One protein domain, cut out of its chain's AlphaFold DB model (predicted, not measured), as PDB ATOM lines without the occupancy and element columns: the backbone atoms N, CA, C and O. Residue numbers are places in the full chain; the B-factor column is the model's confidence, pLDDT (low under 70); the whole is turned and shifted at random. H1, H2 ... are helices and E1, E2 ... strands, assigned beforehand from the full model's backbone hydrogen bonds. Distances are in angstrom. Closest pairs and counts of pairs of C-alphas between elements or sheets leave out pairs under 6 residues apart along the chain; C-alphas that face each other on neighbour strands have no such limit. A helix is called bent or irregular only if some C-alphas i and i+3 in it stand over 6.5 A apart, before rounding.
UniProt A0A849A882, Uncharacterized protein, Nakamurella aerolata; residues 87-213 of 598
ATOM      1  N   ALA A  87     159.206 149.501 192.095       94.00
ATOM      2  CA  ALA A  87     159.778 148.645 193.141       94.00
ATOM      3  C   ALA A  87     159.850 147.151 192.773       94.00
ATOM      4  O   ALA A  87     160.745 146.441 193.228       94.00
ATOM      5  N   ALA A  88     158.947 146.649 191.923       95.38
ATOM      6  CA  ALA A  88     158.977 145.258 191.486       95.38
ATOM      7  C   ALA A  88     160.133 144.951 190.522       95.38
ATOM      8  O   ALA A  88     160.316 143.782 190.194       95.38
ATOM      9  N   ARG A  89     160.874 145.956 190.033       93.88
ATOM     10  CA  ARG A  89     161.943 145.836 189.027       93.88
ATOM     11  C   ARG A  89     163.284 146.435 189.470       93.88
ATOM     12  O   ARG A  89     164.142 146.612 188.622       93.88
ATOM     13  N   LEU A  90     163.474 146.729 190.756       93.81
ATOM     14  CA  LEU A  90     164.744 147.280 191.243       93.81
ATOM     15  C   LEU A  90     165.919 146.349 190.899       93.81
ATOM     16  O   LEU A  90     165.886 145.158 191.231       93.81
ATOM     17  N   ASP A  91     166.965 146.901 190.285       89.69
ATOM     18  CA  ASP A  91     168.110 146.143 189.761       89.69
ATOM     19  C   ASP A  91     168.855 145.368 190.861       89.69
ATOM     20  O   ASP A  91     169.211 144.191 190.704       89.69
ATOM     21  N   GLY A  92     168.980 145.985 192.041       88.81
ATOM     22  CA  GLY A  92     169.638 145.398 193.208       88.81
ATOM     23  C   GLY A  92     168.960 144.144 193.779       88.81
ATOM     24  O   GLY A  92     169.583 143.423 194.557       88.81
ATOM     25  N   LEU A  93     167.713 143.823 193.399       92.31
ATOM     26  CA  LEU A  93     166.982 142.655 193.932       92.31
ATOM     27  C   LEU A  93     167.556 141.309 193.485       92.31
ATOM     28  O   LEU A  93     167.143 140.269 193.992       92.31
ATOM     29  N   SER A  94     168.465 141.315 192.512       85.31
ATOM     30  CA  SER A  94     169.214 140.126 192.101       85.31
ATOM     31  C   SER A  94     170.434 139.842 192.985       85.31
ATOM     32  O   SER A  94     171.119 138.846 192.749       85.31
ATOM     33  N   GLY A  95     170.729 140.727 193.950       80.75
ATOM     34  CA  GLY A  95     171.876 140.621 194.852       80.75
ATOM     35  C   GLY A  95     173.227 140.644 194.141       80.75
ATOM     36  O   GLY A  95     174.204 140.097 194.654       80.75
ATOM     37  N   LYS A  96     173.276 141.219 192.936       81.69
ATOM     38  CA  LYS A  96     174.488 141.348 192.130       81.69
ATOM     39  C   LYS A  96     174.860 142.812 191.993       81.69
ATOM     40  O   LYS A  96     174.004 143.657 191.746       81.69
ATOM     41  N   ALA A  97     176.154 143.082 192.122       76.69
ATOM     42  CA  ALA A  97     176.702 144.378 191.774       76.69
ATOM     43  C   ALA A  97     176.547 144.637 190.266       76.69
ATOM     44  O   ALA A  97     176.541 143.676 189.485       76.69
ATOM     45  N   PRO A  98     176.483 145.911 189.844       74.88
ATOM     46  CA  PRO A  98     176.700 146.278 188.456       74.88
ATOM     47  C   PRO A  98     178.016 145.662 187.979       74.88
ATOM     48  O   PRO A  98     179.033 145.736 188.668       74.88
ATOM     49  N   THR A  99     178.008 145.030 186.813       78.56
ATOM     50  CA  THR A  99     179.223 144.491 186.197       78.56
ATOM     51  C   THR A  99     179.256 144.885 184.731       78.56
ATOM     52  O   THR A  99     178.263 144.634 184.046       78.56
ATOM     53  N   PRO A 100     180.385 145.408 184.221       85.38
ATOM     54  CA  PRO A 100     181.639 145.735 184.931       85.38
ATOM     55  C   PRO A 100     181.548 146.979 185.853       85.38
ATOM     56  O   PRO A 100     180.851 147.933 185.519       85.38
ATOM     57  N   ALA A 101     182.276 146.985 186.983       92.00
ATOM     58  CA  ALA A 101     182.307 148.071 187.981       92.00
ATOM     59  C   ALA A 101     183.718 148.341 188.534       92.00
ATOM     60  O   ALA A 101     184.516 147.414 188.679       92.00
ATOM     61  N   ALA A 102     184.005 149.595 188.898       94.81
ATOM     62  CA  ALA A 102     185.193 149.956 189.673       94.81
ATOM     63  C   ALA A 102     184.959 149.638 191.154       94.81
ATOM     64  O   ALA A 102     183.855 149.857 191.647       94.81
ATOM     65  N   SER A 103     185.964 149.122 191.862       96.38
ATOM     66  CA  SER A 103     185.815 148.623 193.233       96.38
ATOM     67  C   SER A 103     186.950 149.053 194.160       96.38
ATOM     68  O   SER A 103     188.117 149.021 193.776       96.38
ATOM     69  N   ILE A 104     186.607 149.366 195.411       96.00
ATOM     70  CA  ILE A 104     187.543 149.729 196.484       96.00
ATOM     71  C   ILE A 104     187.156 149.046 197.804       96.00
ATOM     72  O   ILE A 104     185.975 148.833 198.088       96.00
ATOM     73  N   LYS A 105     188.150 148.703 198.633       93.19
ATOM     74  CA  LYS A 105     187.922 148.177 199.988       93.19
ATOM     75  C   LYS A 105     187.788 149.313 201.002       93.19
ATOM     76  O   LYS A 105     188.682 150.142 201.127       93.19
ATOM     77  N   LEU A 106     186.703 149.292 201.770       87.12
ATOM     78  CA  LEU A 106     186.377 150.210 202.861       87.12
ATOM     79  C   LEU A 106     186.389 149.431 204.185       87.12
ATOM     80  O   LEU A 106     185.352 149.006 204.703       87.12
ATOM     81  N   GLY A 107     187.588 149.152 204.700       86.25
ATOM     82  CA  GLY A 107     187.762 148.244 205.835       86.25
ATOM     83  C   GLY A 107     187.311 146.824 205.481       86.25
ATOM     84  O   GLY A 107     187.913 146.179 204.623       86.25
ATOM     85  N   SER A 108     186.254 146.332 206.133       83.50
ATOM     86  CA  SER A 108     185.662 145.029 205.809       83.50
ATOM     87  C   SER A 108     184.692 145.071 204.632       83.50
ATOM     88  O   SER A 108     184.330 144.010 204.147       83.50
ATOM     89  N   LEU A 109     184.230 146.243 204.190       89.88
ATOM     90  CA  LEU A 109     183.286 146.363 203.077       89.88
ATOM     91  C   LEU A 109     184.030 146.507 201.747       89.88
ATOM     92  O   LEU A 109     185.144 147.019 201.699       89.88
ATOM     93  N   THR A 110     183.406 146.084 200.655       94.12
ATOM     94  CA  THR A 110     183.831 146.436 199.295       94.12
ATOM     95  C   THR A 110     182.760 147.310 198.676       94.12
ATOM     96  O   THR A 110     181.609 146.884 198.572       94.12
ATOM     97  N   ARG A 111     183.139 148.520 198.270       94.75
ATOM     98  CA  ARG A 111     182.270 149.426 197.525       94.75
ATOM     99  C   ARG A 111     182.549 149.288 196.040       94.75
ATOM    100  O   ARG A 111     183.713 149.308 195.645       94.75
ATOM    101  N   THR A 112     181.498 149.188 195.234       95.56
ATOM    102  CA  THR A 112     181.595 149.161 193.773       95.56
ATOM    103  C   THR A 112     180.759 150.274 193.153       95.56
ATOM    104  O   THR A 112     179.633 150.508 193.583       95.56
ATOM    105  N   GLN A 113     181.272 150.924 192.116       94.75
ATOM    106  CA  GLN A 113     180.593 151.985 191.369       94.75
ATOM    107  C   GLN A 113     180.560 151.608 189.885       94.75
ATOM    108  O   GLN A 113     181.591 151.270 189.296       94.75
ATOM    109  N   GLY A 114     179.363 151.643 189.301       91.00
ATOM    110  CA  GLY A 114     179.161 151.501 187.859       91.00
ATOM    111  C   GLY A 114     179.280 152.841 187.127       91.00
ATOM    112  O   GLY A 114     179.612 153.862 187.726       91.00
ATOM    113  N   GLY A 115     178.965 152.843 185.830       89.31
ATOM    114  CA  GLY A 115     178.981 154.054 184.998       89.31
ATOM    115  C   GLY A 115     177.838 155.046 185.267       89.31
ATOM    116  O   GLY A 115     177.905 156.172 184.786       89.31
ATOM    117  N   THR A 116     176.810 154.665 186.030       92.94
ATOM    118  CA  THR A 116     175.688 155.543 186.397       92.94
ATOM    119  C   THR A 116     176.061 156.406 187.611       92.94
ATOM    120  O   THR A 116     176.300 155.848 188.690       92.94
ATOM    121  N   PRO A 117     176.097 157.749 187.511       93.88
ATOM    122  CA  PRO A 117     176.395 158.592 188.666       93.88
ATOM    123  C   PRO A 117     175.397 158.400 189.809       93.88
ATOM    124  O   PRO A 117     174.193 158.322 189.596       93.88
ATOM    125  N   GLY A 118     175.904 158.324 191.041       90.56
ATOM    126  CA  GLY A 118     175.092 158.138 192.246       90.56
ATOM    127  C   GLY A 118     174.669 156.692 192.510       90.56
ATOM    128  O   GLY A 118     174.243 156.392 193.626       90.56
ATOM    129  N   GLU A 119     174.837 155.790 191.538       93.94
ATOM    130  CA  GLU A 119     174.563 154.364 191.708       93.94
ATOM    131  C   GLU A 119     175.787 153.606 192.233       93.94
ATOM    132  O   GLU A 119     176.835 153.592 191.590       93.94
ATOM    133  N   TYR A 120     175.671 152.910 193.361       94.81
ATOM    134  CA  TYR A 120     176.772 152.099 193.884       94.81
ATOM    135  C   TYR A 120     176.282 150.918 194.711       94.81
ATOM    136  O   TYR A 120     175.121 150.845 195.112       94.81
ATOM    137  N   THR A 121     177.194 149.989 194.992       95.00
ATOM    138  CA  THR A 121     176.932 148.883 195.913       95.00
ATOM    139  C   THR A 121     177.969 148.794 197.005       95.00
ATOM    140  O   THR A 121     179.118 149.193 196.820       95.00
ATOM    141  N   GLU A 122     177.557 148.250 198.140       93.81
ATOM    142  CA  GLU A 122     178.418 147.889 199.251       93.81
ATOM    143  C   GLU A 122     178.193 146.418 199.576       93.81
ATOM    144  O   GLU A 122     177.071 145.975 199.813       93.81
ATOM    145  N   SER A 123     179.266 145.640 199.581       92.12
ATOM    146  CA  SER A 123     179.223 144.210 199.867       92.12
ATOM    147  C   SER A 123     180.112 143.871 201.053       92.12
ATOM    148  O   SER A 123     181.183 144.447 201.249       92.12
ATOM    149  N   SER A 124     179.650 142.927 201.865       87.50
ATOM    150  CA  SER A 124     180.385 142.394 203.008       87.50
ATOM    151  C   SER A 124     180.904 140.978 202.708       87.50
ATOM    152  O   SER A 124     180.268 140.242 201.951       87.50
ATOM    153  N   PRO A 125     182.006 140.533 203.341       82.88
ATOM    154  CA  PRO A 125     182.560 139.190 203.168       82.88
ATOM    155  C   PRO A 125     181.568 138.073 203.510       82.88
ATOM    156  O   PRO A 125     181.681 136.969 202.991       82.88
ATOM    157  N   GLY A 126     180.582 138.362 204.368       81.50
ATOM    158  CA  GLY A 126     179.513 137.435 204.749       81.50
ATOM    159  C   GLY A 126     178.387 137.292 203.719       81.50
ATOM    160  O   GLY A 126     177.396 136.630 204.014       81.50
ATOM    161  N   GLY A 127     178.500 137.916 202.540       80.50
ATOM    162  CA  GLY A 127     177.494 137.845 201.475       80.50
ATOM    163  C   GLY A 127     176.336 138.839 201.610       80.50
ATOM    164  O   GLY A 127     175.439 138.834 200.767       80.50
ATOM    165  N   GLY A 128     176.359 139.703 202.631       87.31
ATOM    166  CA  GLY A 128     175.449 140.845 202.723       87.31
ATOM    167  C   GLY A 128     175.766 141.873 201.638       87.31
ATOM    168  O   GLY A 128     176.942 142.142 201.378       87.31
ATOM    169  N   PHE A 129     174.728 142.431 201.021       92.19
ATOM    170  CA  PHE A 129     174.825 143.303 199.853       92.19
ATOM    171  C   PHE A 129     173.834 144.460 199.964       92.19
ATOM    172  O   PHE A 129     172.647 144.232 200.187       92.19
ATOM    173  N   HIS A 130     174.307 145.689 199.788       94.81
ATOM    174  CA  HIS A 130     173.483 146.882 199.656       94.81
ATOM    175  C   HIS A 130     173.686 147.481 198.266       94.81
ATOM    176  O   HIS A 130     174.821 147.642 197.830       94.81
ATOM    177  N   TRP A 131     172.605 147.836 197.585       95.81
ATOM    178  CA  TRP A 131     172.616 148.605 196.345       95.81
ATOM    179  C   TRP A 131     171.880 149.917 196.569       95.81
ATOM    180  O   TRP A 131     170.839 149.958 197.223       95.81
ATOM    181  N   PHE A 132     172.425 150.979 196.002       94.62
ATOM    182  CA  PHE A 132     171.921 152.330 196.114       94.62
ATOM    183  C   PHE A 132     171.780 152.886 194.704       94.62
ATOM    184  O   PHE A 132     172.777 153.014 194.003       94.62
ATOM    185  N   GLY A 133     170.551 153.189 194.297       93.25
ATOM    186  CA  GLY A 133     170.234 153.763 192.995       93.25
ATOM    187  C   GLY A 133     170.496 155.263 192.936       93.25
ATOM    188  O   GLY A 133     170.421 155.960 193.959       93.25
ATOM    189  N   ALA A 134     170.750 155.752 191.721       92.00
ATOM    190  CA  ALA A 134     170.912 157.170 191.409       92.00
ATOM    191  C   ALA A 134     169.667 158.001 191.767       92.00
ATOM    192  O   ALA A 134     169.784 159.146 192.181       92.00
ATOM    193  N   ASP A 135     168.479 157.407 191.666       90.38
ATOM    194  CA  ASP A 135     167.170 158.004 191.968       90.38
ATOM    195  C   ASP A 135     166.809 157.981 193.464       90.38
ATOM    196  O   ASP A 135     165.747 158.453 193.862       90.38
ATOM    197  N   GLY A 136     167.684 157.433 194.311       90.25
ATOM    198  CA  GLY A 136     167.437 157.284 195.747       90.25
ATOM    199  C   GLY A 136     166.821 155.942 196.129       90.25
ATOM    200  O   GLY A 136     166.682 155.662 197.325       90.25
ATOM    201  N   ALA A 137     166.537 155.071 195.155       93.94
ATOM    202  CA  ALA A 137     166.184 153.692 195.435       93.94
ATOM    203  C   ALA A 137     167.298 153.000 196.238       93.94
ATOM    204  O   ALA A 137     168.479 153.371 196.203       93.94
ATOM    205  N   THR A 138     166.915 151.999 197.021       95.00
ATOM    206  CA  THR A 138     167.848 151.263 197.871       95.00
ATOM    207  C   THR A 138     167.404 149.821 198.017       95.00
ATOM    208  O   THR A 138     166.211 149.544 198.127       95.00
ATOM    209  N   VAL A 139     168.348 148.887 198.008       96.19
ATOM    210  CA  VAL A 139     168.102 147.459 198.197       96.19
ATOM    211  C   VAL A 139     169.124 146.915 199.177       96.19
ATOM    212  O   VAL A 139     170.315 147.142 199.018       96.19
ATOM    213  N   GLY A 140     168.666 146.173 200.177       95.25
ATOM    214  CA  GLY A 140     169.499 145.430 201.108       95.25
ATOM    215  C   GLY A 140     169.192 143.948 201.010       95.25
ATOM    216  O   GLY A 140     168.037 143.533 201.038       95.25
ATOM    217  N   CYS A 141     170.233 143.144 200.907       94.81
ATOM    218  CA  CYS A 141     170.168 141.714 200.706       94.81
ATOM    219  C   CYS A 141     170.995 141.026 201.790       94.81
ATOM    220  O   CYS A 141     172.174 141.326 201.981       94.81
ATOM    221  N   ARG A 142     170.375 140.087 202.507       89.69
ATOM    222  CA  ARG A 142     171.070 139.233 203.484       89.69
ATOM    223  C   ARG A 142     171.857 138.135 202.774       89.69
ATOM    224  O   ARG A 142     172.940 137.760 203.202       89.69
ATOM    225  N   THR A 143     171.270 137.610 201.707       85.38
ATOM    226  CA  THR A 143     171.905 136.716 200.736       85.38
ATOM    227  C   THR A 143     171.656 137.301 199.354       85.38
ATOM    228  O   THR A 143     170.740 138.104 199.204       85.38
ATOM    229  N   GLY A 144     172.373 136.849 198.322       81.75
ATOM    230  CA  GLY A 144     172.168 137.333 196.949       81.75
ATOM    231  C   GLY A 144     170.748 137.155 196.379       81.75
ATOM    232  O   GLY A 144     170.488 137.573 195.262       81.75
ATOM    233  N   THR A 145     169.820 136.530 197.107       87.50
ATOM    234  CA  THR A 145     168.424 136.378 196.684       87.50
ATOM    235  C   THR A 145     167.410 136.831 197.737       87.50
ATOM    236  O   THR A 145     166.277 137.134 197.383       87.50
ATOM    237  N   VAL A 146     167.774 136.913 199.022       93.75
ATOM    238  CA  VAL A 146     166.846 137.329 200.085       93.75
ATOM    239  C   VAL A 146     167.049 138.804 200.404       93.75
ATOM    240  O   VAL A 146     168.018 139.164 201.079       93.75
ATOM    241  N   CYS A 147     166.124 139.638 199.929       96.38
ATOM    242  CA  CYS A 147     166.297 141.088 199.877       96.38
ATOM    243  C   CYS A 147     165.060 141.872 200.330       96.38
ATOM    244  O   CYS A 147     163.930 141.393 200.245       96.38
ATOM    245  N   VAL A 148     165.285 143.116 200.746       96.31
ATOM    246  CA  VAL A 148     164.283 144.175 200.890       96.31
ATOM    247  C   VAL A 148     164.745 145.360 200.061       96.31
ATOM    248  O   VAL A 148     165.927 145.682 200.062       96.31
ATOM    249  N   GLY A 149     163.829 146.017 199.367       95.62
ATOM    250  CA  GLY A 149     164.131 147.212 198.601       95.62
ATOM    251  C   GLY A 149     163.051 148.266 198.703       95.62
ATOM    252  O   GLY A 149     161.915 147.984 199.090       95.62
ATOM    253  N   TYR A 150     163.427 149.476 198.320       95.19
ATOM    254  CA  TYR A 150     162.547 150.620 198.225       95.19
ATOM    255  C   TYR A 150     162.854 151.402 196.956       95.19
ATOM    256  O   TYR A 150     164.025 151.612 196.638       95.19
ATOM    257  N   ASP A 151     161.817 151.827 196.241       94.75
ATOM    258  CA  ASP A 151     161.965 152.750 195.114       94.75
ATOM    259  C   ASP A 151     161.894 154.219 195.567       94.75
ATOM    260  O   ASP A 151     161.591 154.518 196.728       94.75
ATOM    261  N   ALA A 152     162.160 155.148 194.645       90.75
ATOM    262  CA  ALA A 152     162.112 156.588 194.905       90.75
ATOM    263  C   ALA A 152     160.724 157.095 195.358       90.75
ATOM    264  O   ALA A 152     160.621 158.115 196.040       90.75
ATOM    265  N   ALA A 153     159.643 156.369 195.042       91.38
ATOM    266  CA  ALA A 153     158.289 156.694 195.496       91.38
ATOM    267  C   ALA A 153     157.997 156.189 196.925       91.38
ATOM    268  O   ALA A 153     156.972 156.539 197.516       91.38
ATOM    269  N   GLY A 154     158.888 155.378 197.503       92.12
ATOM    270  CA  GLY A 154     158.729 154.776 198.821       92.12
ATOM    271  C   GLY A 154     157.895 153.494 198.824       92.12
ATOM    272  O   GLY A 154     157.489 153.045 199.901       92.12
ATOM    273  N   ASN A 155     157.638 152.892 197.657       95.38
ATOM    274  CA  ASN A 155     157.088 151.542 197.606       95.38
ATOM    275  C   ASN A 155     158.129 150.570 198.162       95.38
ATOM    276  O   ASN A 155     159.320 150.699 197.897       95.38
ATOM    277  N   THR A 156     157.674 149.585 198.925       95.75
ATOM    278  CA  THR A 156     158.527 148.563 199.538       95.75
ATOM    279  C   THR A 156     158.404 147.262 198.764       95.75
ATOM    280  O   THR A 156     157.300 146.844 198.424       95.75
ATOM    281  N   VAL A 157     159.517 146.577 198.535       97.31
ATOM    282  CA  VAL A 157     159.548 145.216 198.001       97.31
ATOM    283  C   VAL A 157     160.281 144.301 198.975       97.31
ATOM    284  O   VAL A 157     161.377 144.615 199.424       97.31
ATOM    285  N   ALA A 158     159.681 143.161 199.307       97.25
ATOM    286  CA  ALA A 158     160.306 142.111 200.104       97.25
ATOM    287  C   ALA A 158     160.428 140.828 199.275       97.25
ATOM    288  O   ALA A 158     159.479 140.420 198.605       97.25
ATOM    289  N   VAL A 159     161.591 140.182 199.338       96.94
ATOM    290  CA  VAL A 159     161.920 138.953 198.605       96.94
ATOM    291  C   VAL A 159     162.368 137.889 199.614       96.94
ATOM    292  O   VAL A 159     163.563 137.662 199.782       96.94
ATOM    293  N   PRO A 160     161.443 137.265 200.366       94.50
ATOM    294  CA  PRO A 160     161.802 136.397 201.491       94.50
ATOM    295  C   PRO A 160     162.410 135.052 201.066       94.50
ATOM    296  O   PRO A 160     163.194 134.472 201.814       94.50
ATOM    297  N   ASP A 161     162.068 134.556 199.875       91.94
ATOM    298  CA  ASP A 161     162.446 133.228 199.371       91.94
ATOM    299  C   ASP A 161     163.353 133.268 198.128       91.94
ATOM    300  O   ASP A 161     163.694 132.227 197.563       91.94
ATOM    301  N   GLY A 162     163.732 134.468 197.681       89.69
ATOM    302  CA  GLY A 162     164.525 134.663 196.470       89.69
ATOM    303  C   GLY A 162     163.797 134.499 195.146       89.69
ATOM    304  O   GLY A 162     164.443 134.554 194.103       89.69
ATOM    305  N   LYS A 163     162.478 134.287 195.161       91.56
ATOM    306  CA  LYS A 163     161.693 134.001 193.954       91.56
ATOM    307  C   LYS A 163     160.579 135.010 193.754       91.56
ATOM    308  O   LYS A 163     160.408 135.517 192.646       91.56
ATOM    309  N   VAL A 164     159.823 135.290 194.814       95.94
ATOM    310  CA  VAL A 164     158.645 136.155 194.746       95.94
ATOM    311  C   VAL A 164     158.940 137.505 195.382       95.94
ATOM    312  O   VAL A 164     159.385 137.596 196.523       95.94
ATOM    313  N   ARG A 165     158.630 138.564 194.639       97.19
ATOM    314  CA  ARG A 165     158.670 139.959 195.069       97.19
ATOM    315  C   ARG A 165     157.298 140.339 195.615       97.19
ATOM    316  O   ARG A 165     156.329 140.406 194.863       97.19
ATOM    317  N   LEU A 166     157.205 140.560 196.920       97.81
ATOM    318  CA  LEU A 166     156.007 141.057 197.597       97.81
ATOM    319  C   LEU A 166     156.089 142.582 197.634       97.81
ATOM    320  O   LEU A 166     156.977 143.117 198.297       97.81
ATOM    321  N   VAL A 167     155.216 143.275 196.903       97.56
ATOM    322  CA  VAL A 167     155.308 144.730 196.720       97.56
ATOM    323  C   VAL A 167     154.183 145.433 197.463       97.56
ATOM    324  O   VAL A 167     153.022 145.016 197.405       97.56
ATOM    325  N   TYR A 168     154.539 146.508 198.154       96.38
ATOM    326  CA  TYR A 168     153.678 147.291 199.025       96.38
ATOM    327  C   TYR A 168     153.826 148.777 198.712       96.38
ATOM    328  O   TYR A 168     154.918 149.244 198.389       96.38
ATOM    329  N   GLY A 169     152.732 149.523 198.827       94.25
ATOM    330  CA  GLY A 169     152.730 150.970 198.672       94.25
ATOM    331  C   GLY A 169     153.415 151.675 199.845       94.25
ATOM    332  O   GLY A 169     153.718 151.052 200.872       94.25
ATOM    333  N   PRO A 170     153.609 153.002 199.761       90.25
ATOM    334  CA  PRO A 170     154.191 153.777 200.851       90.25
ATOM    335  C   PRO A 170     153.307 153.753 202.105       90.25
ATOM    336  O   PRO A 170     153.804 153.925 203.213       90.25
ATOM    337  N   ASP A 171     152.008 153.475 201.961       87.62
ATOM    338  CA  ASP A 171     151.039 153.281 203.045       87.62
ATOM    339  C   ASP A 171     151.029 151.849 203.623       87.62
ATOM    340  O   ASP A 171     150.296 151.576 204.566       87.62
ATOM    341  N   GLY A 172     151.859 150.945 203.090       89.62
ATOM    342  CA  GLY A 172     151.957 149.548 203.519       89.62
ATOM    343  C   GLY A 172     150.918 148.618 202.887       89.62
ATOM    344  O   GLY A 172     150.961 147.410 203.128       89.62
ATOM    345  N   LYS A 173     150.001 149.125 202.049       93.19
ATOM    346  CA  LYS A 173     149.018 148.277 201.362       93.19
ATOM    347  C   LYS A 173     149.686 147.424 200.293       93.19
ATOM    348  O   LYS A 173     150.573 147.883 199.581       93.19
ATOM    349  N   ALA A 174     149.230 146.183 200.156       96.06
ATOM    350  CA  ALA A 174     149.700 145.281 199.114       96.06
ATOM    351  C   ALA A 174     149.376 145.837 197.717       96.06
ATOM    352  O   ALA A 174     148.217 146.109 197.409       96.06
ATOM    353  N   LEU A 175     150.400 145.969 196.872       96.12
ATOM    354  CA  LEU A 175     150.265 146.298 195.447       96.12
ATOM    355  C   LEU A 175     150.283 145.047 194.564       96.12
ATOM    356  O   LEU A 175     149.845 145.090 193.417       96.12
ATOM    357  N   GLY A 176     150.784 143.930 195.092       96.31
ATOM    358  CA  GLY A 176     150.759 142.636 194.430       96.31
ATOM    359  C   GLY A 176     152.048 141.847 194.607       96.31
ATOM    360  O   GLY A 176     152.995 142.257 195.285       96.31
ATOM    361  N   ARG A 177     152.068 140.688 193.951       97.31
ATOM    362  CA  ARG A 177     153.184 139.746 193.961       97.31
ATOM    363  C   ARG A 177     153.734 139.627 192.557       97.31
ATOM    364  O   ARG A 177     152.960 139.508 191.611       97.31
ATOM    365  N   PHE A 178     155.052 139.628 192.432       96.81
ATOM    366  CA  PHE A 178     155.722 139.626 191.140       96.81
ATOM    367  C   PHE A 178     156.851 138.599 191.110       96.81
ATOM    368  O   PHE A 178     157.457 138.303 192.138       96.81
ATOM    369  N   ASP A 179     157.137 138.045 189.938       95.00
ATOM    370  CA  ASP A 179     158.352 137.260 189.722       95.00
ATOM    371  C   ASP A 179     159.588 138.168 189.558       95.00
ATOM    372  O   ASP A 179     159.506 139.400 189.603       95.00
ATOM    373  N   SER A 180     160.758 137.566 189.337       91.94
ATOM    374  CA  SER A 180     162.014 138.296 189.136       91.94
ATOM    375  C   SER A 180     162.045 139.174 187.877       91.94
ATOM    376  O   SER A 180     162.918 140.033 187.757       91.94
ATOM    377  N   SER A 181     161.112 138.984 186.940       90.69
ATOM    378  CA  SER A 181     160.950 139.823 185.746       90.69
ATOM    379  C   SER A 181     159.931 140.958 185.941       90.69
ATOM    380  O   SER A 181     159.752 141.798 185.056       90.69
ATOM    381  N   GLY A 182     159.264 141.011 187.099       92.50
ATOM    382  CA  GLY A 182     158.202 141.973 187.384       92.50
ATOM    383  C   GLY A 182     156.839 141.571 186.810       92.50
ATOM    384  O   GLY A 182     155.967 142.430 186.664       92.50
ATOM    385  N   ARG A 183     156.627 140.297 186.451       94.31
ATOM    386  CA  ARG A 183     155.309 139.803 186.021       94.31
ATOM    387  C   ARG A 183     154.465 139.422 187.237       94.31
ATOM    388  O   ARG A 183     155.007 138.796 188.147       94.31
ATOM    389  N   PRO A 184     153.162 139.756 187.270       95.62
ATOM    390  CA  PRO A 184     152.295 139.381 188.381       95.62
ATOM    391  C   PRO A 184     152.207 137.862 188.576       95.62
ATOM    392  O   PRO A 184     152.093 137.116 187.604       95.62
ATOM    393  N   VAL A 185     152.198 137.409 189.830       96.50
ATOM    394  CA  VAL A 185     151.992 136.003 190.214       96.50
ATOM    395  C   VAL A 185     150.875 135.878 191.255       96.50
ATOM    396  O   VAL A 185     150.660 136.776 192.066       96.50
ATOM    397  N   GLY A 186     150.131 134.770 191.232       94.25
ATOM    398  CA  GLY A 186     148.966 134.566 192.105       94.25
ATOM    399  C   GLY A 186     149.298 134.114 193.535       94.25
ATOM    400  O   GLY A 186     150.382 133.592 193.801       94.25
ATOM    401  N   GLY A 187     148.323 134.263 194.443       93.19
ATOM    402  CA  GLY A 187     148.286 133.743 195.825       93.19
ATOM    403  C   GLY A 187     148.338 134.832 196.909       93.19
ATOM    404  O   GLY A 187     148.558 135.999 196.597       93.19
ATOM    405  N   GLY A 188     148.163 134.451 198.178       92.81
ATOM    406  CA  GLY A 188     148.082 135.391 199.306       92.81
ATOM    407  C   GLY A 188     149.355 136.215 199.535       92.81
ATOM    408  O   GLY A 188     150.462 135.756 199.259       92.81
ATOM    409  N   GLN A 189     149.184 137.432 200.051       95.25
ATOM    410  CA  GLN A 189     150.271 138.339 200.417       95.25
ATOM    411  C   GLN A 189     150.146 138.677 201.909       95.25
ATOM    412  O   GLN A 189     149.105 139.199 202.313       95.25
ATOM    413  N   PRO A 190     151.155 138.359 202.739       94.56
ATOM    414  CA  PRO A 190     151.119 138.712 204.152       94.56
ATOM    415  C   PRO A 190     151.222 140.239 204.332       94.56
ATOM    416  O   PRO A 190     151.631 140.938 203.395       94.56
ATOM    417  N   PRO A 191     150.902 140.771 205.525       93.06
ATOM    418  CA  PRO A 191     151.223 142.149 205.887       93.06
ATOM    419  C   PRO A 191     152.699 142.474 205.626       93.06
ATOM    420  O   PRO A 191     153.569 141.606 205.744       93.06
ATOM    421  N   MET A 192     152.979 143.725 205.265       92.25
ATOM    422  CA  MET A 192     154.317 144.175 204.879       92.25
ATOM    423  C   MET A 192     155.361 143.897 205.965       92.25
ATOM    424  O   MET A 192     156.463 143.459 205.656       92.25
ATOM    425  N   GLU A 193     155.008 144.087 207.233       84.94
ATOM    426  CA  GLU A 193     155.884 143.878 208.386       84.94
ATOM    427  C   GLU A 193     156.319 142.413 208.483       84.94
ATOM    428  O   GLU A 193     157.495 142.126 208.692       84.94
ATOM    429  N   GLN A 194     155.392 141.478 208.247       86.88
ATOM    430  CA  GLN A 194     155.692 140.046 208.228       86.88
ATOM    431  C   GLN A 194     156.567 139.673 207.026       86.88
ATOM    432  O   GLN A 194     157.505 138.889 207.169       86.88
ATOM    433  N   ALA A 195     156.297 140.248 205.850       93.88
ATOM    434  CA  ALA A 195     157.102 140.014 204.653       93.88
ATOM    435  C   ALA A 195     158.539 140.522 204.815       93.88
ATOM    436  O   ALA A 195     159.483 139.800 204.502       93.88
ATOM    437  N   VAL A 196     158.707 141.740 205.335       91.44
ATOM    438  CA  VAL A 196     160.014 142.332 205.629       91.44
ATOM    439  C   VAL A 196     160.736 141.511 206.694       91.44
ATOM    440  O   VAL A 196     161.878 141.114 206.472       91.44
ATOM    441  N   ALA A 197     160.074 141.162 207.802       84.75
ATOM    442  CA  ALA A 197     160.670 140.343 208.857       84.75
ATOM    443  C   ALA A 197     161.154 138.975 208.342       84.75
ATOM    444  O   ALA A 197     162.242 138.522 208.707       84.75
ATOM    445  N   ALA A 198     160.409 138.343 207.428       89.38
ATOM    446  CA  ALA A 198     160.784 137.063 206.830       89.38
ATOM    447  C   ALA A 198     162.110 137.118 206.044       89.38
ATOM    448  O   ALA A 198     162.812 136.109 205.957       89.38
ATOM    449  N   THR A 199     162.502 138.286 205.524       92.00
ATOM    450  CA  THR A 199     163.795 138.452 204.834       92.00
ATOM    451  C   THR A 199     164.984 138.438 205.798       92.00
ATOM    452  O   THR A 199     166.097 138.066 205.411       92.00
ATOM    453  N   ARG A 200     164.756 138.832 207.060       86.81
ATOM    454  CA  ARG A 200     165.790 139.106 208.071       86.81
ATOM    455  C   ARG A 200     166.874 140.087 207.598       86.81
ATOM    456  O   ARG A 200     168.009 140.013 208.065       86.81
ATOM    457  N   VAL A 201     166.552 140.958 206.645       86.38
ATOM    458  CA  VAL A 201     167.412 142.079 206.247       86.38
ATOM    459  C   VAL A 201     167.347 143.145 207.337       86.38
ATOM    460  O   VAL A 201     166.258 143.483 207.803       86.38
ATOM    461  N   ASP A 202     168.498 143.694 207.727       78.75
ATOM    462  CA  ASP A 202     168.555 144.876 208.590       78.75
ATOM    463  C   ASP A 202     168.140 146.118 207.788       78.75
ATOM    464  O   ASP A 202     168.963 146.872 207.270       78.75
ATOM    465  N   VAL A 203     166.827 146.305 207.649       83.25
ATOM    466  CA  VAL A 203     166.233 147.447 206.941       83.25
ATOM    467  C   VAL A 203     166.730 148.770 207.498       83.25
ATOM    468  O   VAL A 203     166.906 149.736 206.760       83.25
ATOM    469  N   ALA A 204     166.954 148.842 208.803       72.94
ATOM    470  CA  ALA A 204     167.359 150.093 209.387       72.94
ATOM    471  C   ALA A 204     168.839 150.393 209.172       72.94
ATOM    472  O   ALA A 204     169.175 151.546 208.922       72.94
ATOM    473  N   GLY A 205     169.699 149.374 209.209       75.31
ATOM    474  CA  GLY A 205     171.077 149.475 208.741       75.31
ATOM    475  C   GLY A 205     171.149 149.895 207.271       75.31
ATOM    476  O   GLY A 205     171.973 150.737 206.918       75.31
ATOM    477  N   LEU A 206     170.237 149.393 206.430       86.56
ATOM    478  CA  LEU A 206     170.108 149.817 205.034       86.56
ATOM    479  C   LEU A 206     169.703 151.294 204.910       86.56
ATOM    480  O   LEU A 206     170.297 152.025 204.122       86.56
ATOM    481  N   VAL A 207     168.710 151.744 205.680       84.00
ATOM    482  CA  VAL A 207     168.261 153.147 205.680       84.00
ATOM    483  C   VAL A 207     169.338 154.081 206.228       84.00
ATOM    484  O   VAL A 207     169.576 155.146 205.667       84.00
ATOM    485  N   ASP A 208     170.042 153.664 207.276       77.75
ATOM    486  CA  ASP A 208     171.194 154.377 207.815       77.75
ATOM    487  C   ASP A 208     172.318 154.504 206.777       77.75
ATOM    488  O   ASP A 208     172.800 155.606 206.522       77.75
ATOM    489  N   ALA A 209     172.691 153.412 206.105       82.94
ATOM    490  CA  ALA A 209     173.655 153.453 205.006       82.94
ATOM    491  C   ALA A 209     173.175 154.369 203.863       82.94
ATOM    492  O   ALA A 209     173.925 155.229 203.406       82.94
ATOM    493  N   ALA A 210     171.894 154.289 203.491       86.25
ATOM    494  CA  ALA A 210     171.281 155.176 202.504       86.25
ATOM    495  C   ALA A 210     171.213 156.647 202.945       86.25
ATOM    496  O   ALA A 210     171.045 157.507 202.089       86.25
ATOM    497  N   SER A 211     171.319 156.952 204.239       79.56
ATOM    498  CA  SER A 211     171.333 158.325 204.761       79.56
ATOM    499  C   SER A 211     172.742 158.908 204.897       79.56
ATOM    500  O   SER A 211     172.907 160.122 204.915       79.56
ATOM    501  N   ARG A 212     173.767 158.048 204.950       77.12
ATOM    502  CA  ARG A 212     175.185 158.424 205.061       77.12
ATOM    503  C   ARG A 212     175.891 158.480 203.707       77.12
ATOM    504  O   ARG A 212     177.119 158.425 203.659       77.12
ATOM    505  N   ARG A 213     175.140 158.553 202.600       81.56
ATOM    506  CA  ARG A 213     175.747 158.671 201.268       81.56
ATOM    507  C   ARG A 213     176.608 159.925 201.233       81.56
ATOM    508  O   ARG A 213     176.231 160.964 201.776       81.56
TER     509      ARG A 213
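Overview. This is residues 87 to 213 of the 598 residues of an uncharacterized protein of Nakamurella aerolata (UniProt A0A849A882). This is one long, twisted sheet of nine short strands, E1 to E9, wound to and fro like a ribbon, with H2 and H3 over part of one face and the small H1 over the opposite face. The end with E1 and E2 has no named helix over it. The printed part has 127 residues with three named helices and nine named strands, in the order H1, E1 to E9, H2, H3; the sheet runs E1 E2 E3 E4 E5 E6 E7 E8 E9, antiparallel throughout. The class is mixed, helices and strands, with under half of the residues in named elements. The whole is compact, radius of gyration of the C-alphas 13.9 A, yet elongated, spanning 42 by 25 by 24 A.

Along the chain. Find C-alpha 91 at (168.110, 146.143, 189.761), where H1, residues 91 to 94, begins; it is only just irregular, C-alphas 91 and 94 being 6.55 A apart. E1, residues 102 to 106, is 13.2 A long and starts at C-alpha 102, (185.193, 149.956, 189.673); E2, 109 to 113, is 13.3 A. Then read E3, 120 to 123; E4, 129 to 132; E5, 138 to 141; E6, 147 to 150; E7, 156 to 159; E8, 165 to 168; and E9, 174 to 178, 11.5 A. H2, 192 to 199, is 11.1 A, and H3, 203 to 211, is 12.2 A, ending at C-alpha 211, (171.333, 158.325, 204.761).

Arrangement. E1 to E9 form a meander, each strand the antiparallel neighbour of the one before; E1 and E9 are the edge strands. In the hairpin E1 and E2, look for N 104 and O 111, 2.9 A; in E5 and E6, for N 140 and O 148, 2.8 A; in E8 and E9, for N 165 and O 178, 2.8 A. H1 is on the sheet at a height of 6.4 A, only just over E5, with 3 of its 4 C-alphas there; the closest C-alphas of H1 and E5, Gly 92 and Val 139, are 5.6 A apart. On the opposite face, H3 lies over E4 and E5 at 8.8 A, slantwise to the strands, at 42 degrees to E4 on the local plane; its closest C-alphas to E5 are Leu 206 and Gly 140, 5.9 A. On the same face as H3, H2 is over E7 at 8.4 A, slantwise at 35 degrees on the local plane, and only just not over E8, with 2 C-alphas there; Val 196 and Ala 158 are its closest C-alphas to E7, 5.5 A. H2 and H3 are only just apart, closest C-alphas 8.2 A. Every O i to N i+4 pair is within hydrogen-bond range in H3 and 3 of 4 in H2, while H1 is too short for one.

Size, cuts and confidence. The C-alphas of Gly 107 and Gly 186, the two farthest apart, are 43.4 A apart. From E9 to H2 a long link of 13 residues, 179 to 191, has no named element. The printed part has no cut, and no printed residue is under 70 in pLDDT; the mean of the printed part is 90.7.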